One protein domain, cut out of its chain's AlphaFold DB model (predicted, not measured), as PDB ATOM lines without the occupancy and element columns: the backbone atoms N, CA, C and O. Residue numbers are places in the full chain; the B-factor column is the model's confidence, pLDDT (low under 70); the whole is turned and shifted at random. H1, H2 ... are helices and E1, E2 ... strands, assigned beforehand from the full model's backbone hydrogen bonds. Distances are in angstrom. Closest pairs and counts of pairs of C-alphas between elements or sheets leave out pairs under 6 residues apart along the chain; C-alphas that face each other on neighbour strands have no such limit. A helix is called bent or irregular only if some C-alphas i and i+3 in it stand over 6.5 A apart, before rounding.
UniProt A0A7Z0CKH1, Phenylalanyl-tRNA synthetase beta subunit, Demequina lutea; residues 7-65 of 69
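What this domain is: This is residues 7 to 65 of the 69 residues of the protein "Phenylalanyl-tRNA synthetase beta subunit" of Demequina lutea (UniProt A0A7Z0CKH1). A long, narrow hairpin of two strands, E1 and E2, has a single helix, H1, folded back over the end of it where E1 begins and E2 ends. H1 comes near the hairpin with its residues 48 to 56, while residues 57 to 65, of which 57 to 64 belong to H1, stand free and stick out from the strands; the turn of the hairpin sticks out too, with residues 22 to 27. The printed part has 59 residues, with two named strands and one named helix in the order E1, E2, H1; the sheet has the order E1, E2 and is antiparallel, and the class is mixed, helices and strands. The whole is loose, with a radius of gyration of the C-alphas of 14.0 A, and a rod in outline, spanning 45 by 22 by 16 A.

How they stand to each other: Strand E1, residues 10 to 19, and strand E2, residues 30 to 37, are antiparallel neighbours and form a hairpin, with 160 degrees between their N-to-C directions. The C-alphas of Val 10 and Met 37 face each other at 4.6 A, and those of Tyr 19 and Ser 30 at 5.0 A. Across the pair, N 14 and O 34 are within hydrogen-bond range at 2.9 A, and N 34 and O 14 at 2.8 A. Helix H1, residues 46 to 64, follows E2. The closest C-alphas of E2 and H1 are those of Met 37 and Val 49, 7.4 A apart. The closest C-alphas of E1 and H1 are those of Val 10 and Val 52, 7.6 A apart. In H1 every O i to N i+4 pair is within hydrogen-bond range.

Where its parts are: E1 runs from Val 10 to Tyr 19, 24.1 A from first to last C-alpha, and begins at C-alpha 10 at (47.838, 96.956, 138.861). E2 runs from Ser 30 to Met 37, 22.1 A, and ends at C-alpha 37 at (51.573, 96.893, 141.624). H1 runs from Ala 46 to Leu 64, 26.5 A, is not bent, and ends at C-alpha 64 at (36.985, 112.813, 136.756).

The domain as a whole: The two C-alphas farthest apart are those of Ala 22 and Asp 41, 45.5 A. The links E1 to E2, with 10 residues, and E2 to H1, with 8 residues, are short. Without the stretches that stand free, the body has 44 residues and spans 43 by 16 by 14 A. The printed part has no cut from residue 7 to residue 65. The mean pLDDT of the printed part is 92.8, and no printed residue is under 70.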
ATOM      1  N   GLY A   7      47.953  98.945 132.850       70.38
ATOM      2  CA  GLY A   7      46.934  98.433 133.775       70.38
ATOM      3  C   GLY A   7      47.117  96.971 134.204       70.38
ATOM      4  O   GLY A   7      46.717  96.627 135.309       70.38
ATOM      5  N   ASP A   8      47.791  96.136 133.409       84.12
ATOM      6  CA  ASP A   8      48.038  94.719 133.725       84.12
ATOM      7  C   ASP A   8      49.008  94.539 134.908       84.12
ATOM      8  O   ASP A   8      49.130  93.444 135.454       84.12
ATOM      9  N   LEU A   9      49.706  95.609 135.305       94.75
ATOM     10  CA  LEU A   9      50.586  95.629 136.473       94.75
ATOM     11  C   LEU A   9      49.860  96.047 137.758       94.75
ATOM     12  O   LEU A   9      50.431  95.893 138.839       94.75
ATOM     13  N   VAL A  10      48.630  96.571 137.682       95.06
ATOM     14  CA  VAL A  10      47.838  96.956 138.861       95.06
ATOM     15  C   VAL A  10      47.136  95.722 139.418       95.06
ATOM     16  O   VAL A  10      46.221  95.179 138.809       95.06
ATOM     17  N   ALA A  11      47.557  95.289 140.603       94.62
ATOM     18  CA  ALA A  11      46.978  94.144 141.296       94.62
ATOM     19  C   ALA A  11      45.811  94.535 142.217       94.62
ATOM     20  O   ALA A  11      44.923  93.720 142.449       94.62
ATOM     21  N   ASP A  12      45.836  95.750 142.772       95.75
ATOM     22  CA  ASP A  12      44.774  96.308 143.617       95.75
ATOM     23  C   ASP A  12      44.852  97.844 143.626       95.75
ATOM     24  O   ASP A  12      45.939  98.416 143.491       95.75
ATOM     25  N   ALA A  13      43.714  98.510 143.815       94.75
ATOM     26  CA  ALA A  13      43.642  99.954 144.001       94.75
ATOM     27  C   ALA A  13      42.512 100.306 144.973       94.75
ATOM     28  O   ALA A  13      41.350  99.975 144.736       94.75
ATOM     29  N   ARG A  14      42.840 101.013 146.059       96.38
ATOM     30  CA  ARG A  14      41.870 101.379 147.099       96.38
ATOM     31  C   ARG A  14      42.113 102.769 147.654       96.38
ATOM     32  O   ARG A  14      43.248 103.159 147.919       96.38
ATOM     33  N   VAL A  15      41.028 103.489 147.901       96.06
ATOM     34  CA  VAL A  15      41.063 104.725 148.687       96.06
ATOM     35  C   VAL A  15      41.377 104.353 150.133       96.06
ATOM     36  O   VAL A  15      40.810 103.394 150.665       96.06
ATOM     37  N   PHE A  16      42.301 105.076 150.757       95.00
ATOM     38  CA  PHE A  16      42.634 104.871 152.168       95.00
ATOM     39  C   PHE A  16      42.421 106.114 153.025       95.00
ATOM     40  O   PHE A  16      42.321 105.975 154.239       95.00
ATOM     41  N   ASP A  17      42.318 107.289 152.407       95.75
ATOM     42  CA  ASP A  17      41.994 108.528 153.100       95.75
ATOM     43  C   ASP A  17      41.172 109.449 152.192       95.75
ATOM     44  O   ASP A  17      41.361 109.479 150.970       95.75
ATOM     45  N   VAL A  18      40.244 110.181 152.797       94.25
ATOM     46  CA  VAL A  18      39.422 111.198 152.140       94.25
ATOM     47  C   VAL A  18      39.444 112.428 153.026       94.25
ATOM     48  O   VAL A  18      38.954 112.405 154.152       94.25
ATOM     49  N   TYR A  19      40.002 113.505 152.494       91.38
ATOM     50  CA  TYR A  19      40.127 114.771 153.186       91.38
ATOM     51  C   TYR A  19      39.184 115.815 152.583       91.38
ATOM     52  O   TYR A  19      39.228 116.117 151.386       91.38
ATOM     53  N   GLU A  20      38.362 116.395 153.452       87.56
ATOM     54  CA  GLU A  20      37.417 117.472 153.172       87.56
ATOM     55  C   GLU A  20      37.654 118.584 154.203       87.56
ATOM     56  O   GLU A  20      37.857 118.305 155.385       87.56
ATOM     57  N   GLY A  21      37.670 119.852 153.786       83.31
ATOM     58  CA  GLY A  21      37.893 120.962 154.715       83.31
ATOM     59  C   GLY A  21      38.452 122.217 154.059       83.31
ATOM     60  O   GLY A  21      38.598 122.280 152.845       83.31
ATOM     61  N   ALA A  22      38.801 123.213 154.877       75.12
ATOM     62  CA  ALA A  22      39.170 124.562 154.431       75.12
ATOM     63  C   ALA A  22      40.376 124.633 153.466       75.12
ATOM     64  O   ALA A  22      40.551 125.638 152.786       75.12
ATOM     65  N   GLN A  23      41.207 123.585 153.397       79.56
ATOM     66  CA  GLN A  23      42.342 123.482 152.464       79.56
ATOM     67  C   GLN A  23      41.981 122.805 151.123       79.56
ATOM     68  O   GLN A  23      42.852 122.584 150.272       79.56
ATOM     69  N   VAL A  24      40.710 122.452 150.931       84.38
ATOM     70  CA  VAL A  24      40.153 121.931 149.682       84.38
ATOM     71  C   VAL A  24      39.095 122.908 149.183       84.38
ATOM     72  O   VAL A  24      38.300 123.431 149.959       84.38
ATOM     73  N   GLU A  25      39.115 123.185 147.881       86.69
ATOM     74  CA  GLU A  25      38.137 124.062 147.244       86.69
ATOM     75  C   GLU A  25      36.708 123.553 147.477       86.69
ATOM     76  O   GLU A  25      36.456 122.345 147.478       86.69
ATOM     77  N   ALA A  26      35.759 124.473 147.664       86.94
ATOM     78  CA  ALA A  26      34.357 124.116 147.826       86.94
ATOM     79  C   ALA A  26      33.876 123.237 146.654       86.94
ATOM     80  O   ALA A  26      34.179 123.499 145.492       86.94
ATOM     81  N   GLY A  27      33.142 122.169 146.970       87.94
ATOM     82  CA  GLY A  27      32.692 121.188 145.978       87.94
ATOM     83  C   GLY A  27      33.736 120.132 145.593       87.94
ATOM     84  O   GLY A  27      33.411 119.235 144.820       87.94
ATOM     85  N   HIS A  28      34.946 120.183 146.158       90.88
ATOM     86  CA  HIS A  28      35.985 119.176 145.956       90.88
ATOM     87  C   HIS A  28      36.313 118.425 147.250       90.88
ATOM     88  O   HIS A  28      36.071 118.890 148.362       90.88
ATOM     89  N   LYS A  29      36.921 117.251 147.081       93.12
ATOM     90  CA  LYS A  29      37.543 116.457 148.143       93.12
ATOM     91  C   LYS A  29      38.904 115.971 147.673       93.12
ATOM     92  O   LYS A  29      39.079 115.672 146.492       93.12
ATOM     93  N   SER A  30      39.862 115.891 148.587       93.81
ATOM     94  CA  SER A  30      41.149 115.250 148.319       93.81
ATOM     95  C   SER A  30      41.049 113.777 148.695       93.81
ATOM     96  O   SER A  30      40.503 113.442 149.742       93.81
ATOM     97  N   MET A  31      41.547 112.883 147.846       94.69
ATOM     98  CA  MET A  31      41.478 111.440 148.078       94.69
ATOM     99  C   MET A  31      42.864 110.833 147.929       94.69
ATOM    100  O   MET A  31      43.511 111.009 146.896       94.69
ATOM    101  N   ALA A  32      43.298 110.081 148.936       95.06
ATOM    102  CA  ALA A  32      44.535 109.325 148.878       95.06
ATOM    103  C   ALA A  32      44.239 107.877 148.472       95.06
ATOM    104  O   ALA A  32      43.393 107.198 149.066       95.06
ATOM    105  N   VAL A  33      44.935 107.403 147.440       95.44
ATOM    106  CA  VAL A  33      44.730 106.079 146.847       95.44
ATOM    107  C   VAL A  33      46.006 105.261 146.973       95.44
ATOM    108  O   VAL A  33      47.078 105.692 146.554       95.44
ATOM    109  N   ASN A  34      45.875 104.055 147.514       96.44
ATOM    110  CA  ASN A  34      46.918 103.042 147.503       96.44
ATOM    111  C   ASN A  34      46.757 102.194 146.248       96.44
ATOM    112  O   ASN A  34      45.717 101.564 146.059       96.44
ATOM    113  N   VAL A  35      47.798 102.156 145.419       95.81
ATOM    114  CA  VAL A  35      47.867 101.304 144.230       95.81
ATOM    115  C   VAL A  35      48.925 100.238 144.469       95.81
ATOM    116  O   VAL A  35      50.108 100.546 144.621       95.81
ATOM    117  N   ARG A  36      48.507  98.973 144.507       96.31
ATOM    118  CA  ARG A  36      49.420  97.838 144.610       96.31
ATOM    119  C   ARG A  36      49.771  97.355 143.215       96.31
ATOM    120  O   ARG A  36      48.895  96.944 142.458       96.31
ATOM    121  N   MET A  37      51.061  97.345 142.913       95.81
ATOM    122  CA  MET A  37      51.573  96.893 141.624       95.81
ATOM    123  C   MET A  37      52.286  95.551 141.772       95.81
ATOM    124  O   MET A  37      52.939  95.298 142.789       95.81
ATOM    125  N   ARG A  38      52.150  94.673 140.777       95.38
ATOM    126  CA  ARG A  38      52.837  93.380 140.747       95.38
ATOM    127  C   ARG A  38      53.012  92.886 139.316       95.38
ATOM    128  O   ARG A  38      52.040  92.775 138.581       95.38
ATOM    129  N   ALA A  39      54.233  92.486 138.980       95.25
ATOM    130  CA  ALA A  39      54.490  91.641 137.822       95.25
ATOM    131  C   ALA A  39      54.476  90.155 138.213       95.25
ATOM    132  O   ALA A  39      54.790  89.783 139.347       95.25
ATOM    133  N   ALA A  40      54.083  89.300 137.270       91.88
ATOM    134  CA  ALA A  40      54.004  87.857 137.489       91.88
ATOM    135  C   ALA A  40      55.371  87.155 137.403       91.88
ATOM    136  O   ALA A  40      55.543  86.080 137.967       91.88
ATOM    137  N   ASP A  41      56.319  87.753 136.684       94.19
ATOM    138  CA  ASP A  41      57.528  87.101 136.170       94.19
ATOM    139  C   ASP A  41      58.827  87.878 136.448       94.19
ATOM    140  O   ASP A  41      59.908  87.372 136.158       94.19
ATOM    141  N   HIS A  42      58.754  89.079 137.026       94.31
ATOM    142  CA  HIS A  42      59.928  89.894 137.336       94.31
ATOM    143  C   HIS A  42      59.668  90.859 138.503       94.31
ATOM    144  O   HIS A  42      58.537  91.044 138.956       94.31
ATOM    145  N   THR A  43      60.739  91.482 138.992       96.88
ATOM    146  CA  THR A  43      60.661  92.622 139.911       96.88
ATOM    147  C   THR A  43      60.431  93.889 139.105       96.88
ATOM    148  O   THR A  43      61.200  94.157 138.187       96.88
ATOM    149  N   LEU A  44      59.418  94.673 139.471       95.75
ATOM    150  CA  LEU A  44      59.103  95.919 138.777       95.75
ATOM    151  C   LEU A  44      60.278  96.896 138.819       95.75
ATOM    152  O   LEU A  44      60.836  97.173 139.884       95.75
ATOM    153  N   SER A  45      60.606  97.447 137.657       96.38
ATOM    154  CA  SER A  45      61.539  98.561 137.537       96.38
ATOM    155  C   SER A  45      60.898  99.883 137.973       96.38
ATOM    156  O   SER A  45      59.673 100.022 138.046       96.38
ATOM    157  N   ALA A  46      61.735 100.889 138.244       96.50
ATOM    158  CA  ALA A  46      61.266 102.235 138.565       96.50
ATOM    159  C   ALA A  46      60.424 102.838 137.426       96.50
ATOM    160  O   ALA A  46      59.386 103.442 137.689       96.50
ATOM    161  N   ASP A  47      60.828 102.609 136.174       95.94
ATOM    162  CA  ASP A  47      60.138 103.125 134.988       95.94
ATOM    163  C   ASP A  47      58.758 102.491 134.806       95.94
ATOM    164  O   ASP A  47      57.802 103.170 134.435       95.94
ATOM    165  N   GLU A  48      58.611 101.202 135.120       95.25
ATOM    166  CA  GLU A  48      57.309 100.532 135.089       95.25
ATOM    167  C   GLU A  48      56.373 101.083 136.161       95.25
ATOM    168  O   GLU A  48      55.226 101.418 135.863       95.25
ATOM    169  N   VAL A  49      56.865 101.239 137.392       95.75
ATOM    170  CA  VAL A  49      56.085 101.824 138.493       95.75
ATOM    171  C   VAL A  49      55.659 103.253 138.156       95.75
ATOM    172  O   VAL A  49      54.486 103.608 138.313       95.75
ATOM    173  N   LEU A  50      56.588 104.071 137.653       95.56
ATOM    174  CA  LEU A  50      56.301 105.440 137.233       95.56
ATOM    175  C   LEU A  50      55.283 105.456 136.092       95.56
ATOM    176  O   LEU A  50      54.312 106.210 136.141       95.56
ATOM    177  N   GLY A  51      55.441 104.564 135.117       95.12
ATOM    178  CA  GLY A  51      54.536 104.468 133.988       95.12
ATOM    179  C   GLY A  51      53.104 104.115 134.397       95.12
ATOM    180  O   GLY A  51      52.156 104.671 133.831       95.12
ATOM    181  N   VAL A  52      52.925 103.218 135.372       95.19
ATOM    182  CA  VAL A  52      51.606 102.911 135.952       95.19
ATOM    183  C   VAL A  52      51.045 104.133 136.675       95.19
ATOM    184  O   VAL A  52      49.886 104.483 136.461       95.19
ATOM    185  N   ARG A  53      51.857 104.816 137.492       95.06
ATOM    186  CA  ARG A  53      51.438 106.031 138.209       95.06
ATOM    187  C   ARG A  53      50.925 107.107 137.251       95.06
ATOM    188  O   ARG A  53      49.860 107.671 137.487       95.06
ATOM    189  N   GLU A  54      51.653 107.376 136.174       95.62
ATOM    190  CA  GLU A  54      51.245 108.334 135.139       95.62
ATOM    191  C   GLU A  54      49.923 107.939 134.482       95.62
ATOM    192  O   GLU A  54      49.055 108.788 134.299       95.62
ATOM    193  N   ALA A  55      49.740 106.652 134.170       94.56
ATOM    194  CA  ALA A  55      48.504 106.159 133.571       94.56
ATOM    195  C   ALA A  55      47.302 106.320 134.517       94.56
ATOM    196  O   ALA A  55      46.223 106.713 134.073       94.56
ATOM    197  N   VAL A  56      47.490 106.069 135.818       93.69
ATOM    198  CA  VAL A  56      46.453 106.283 136.840       93.69
ATOM    199  C   VAL A  56      46.086 107.766 136.946       93.69
ATOM    200  O   VAL A  56      44.901 108.093 136.936       93.69
ATOM    201  N   ILE A  57      47.075 108.666 136.990       94.75
ATOM    202  CA  ILE A  57      46.828 110.117 137.019       94.75
ATOM    203  C   ILE A  57      46.099 110.560 135.751       94.75
ATOM    204  O   ILE A  57      45.080 111.234 135.847       94.75
ATOM    205  N   ALA A  58      46.565 110.141 134.573       95.12
ATOM    206  CA  ALA A  58      45.943 110.503 133.303       95.12
ATOM    207  C   ALA A  58      44.480 110.038 133.226       95.12
ATOM    208  O   ALA A  58      43.620 110.794 132.775       95.12
ATOM    209  N   ALA A  59      44.177 108.828 133.708       93.81
ATOM    210  CA  ALA A  59      42.807 108.331 133.786       93.81
ATOM    211  C   ALA A  59      41.952 109.152 134.765       93.81
ATOM    212  O   ALA A  59      40.842 109.549 134.412       93.81
ATOM    213  N   ALA A  60      42.468 109.457 135.959       94.44
ATOM    214  CA  ALA A  60      41.755 110.258 136.952       94.44
ATOM    215  C   ALA A  60      41.486 111.686 136.448       94.44
ATOM    216  O   ALA A  60      40.372 112.192 136.578       94.44
ATOM    217  N   THR A  61      42.469 112.324 135.813       95.56
ATOM    218  CA  THR A  61      42.309 113.651 135.211       95.56
ATOM    219  C   THR A  61      41.334 113.617 134.037       95.56
ATOM    220  O   THR A  61      40.429 114.442 133.975       95.56
ATOM    221  N   GLY A  62      41.465 112.646 133.128       95.94
ATOM    222  CA  GLY A  62      40.632 112.568 131.927       95.94
ATOM    223  C   GLY A  62      39.170 112.201 132.192       95.94
ATOM    224  O   GLY A  62      38.291 112.674 131.481       95.94
ATOM    225  N   GLN A  63      38.898 111.370 133.202       95.44
ATOM    226  CA  GLN A  63      37.542 110.879 133.483       95.44
ATOM    227  C   GLN A  63      36.824 111.674 134.573       95.44
ATOM    228  O   GLN A  63      35.605 111.805 134.522       95.44
ATOM    229  N   LEU A  64      37.561 112.176 135.568       93.38
ATOM    230  CA  LEU A  64      36.985 112.813 136.756       93.38
ATOM    231  C   LEU A  64      37.364 114.291 136.884       93.38
ATOM    232  O   LEU A  64      36.948 114.934 137.843       93.38
ATOM    233  N   GLY A  65      38.188 114.826 135.976       93.38
ATOM    234  CA  GLY A  65      38.758 116.164 136.137       93.38
ATOM    235  C   GLY A  65      39.686 116.270 137.350       93.38
ATOM    236  O   GLY A  65      39.901 117.364 137.863       93.38
TER     237      GLY A  65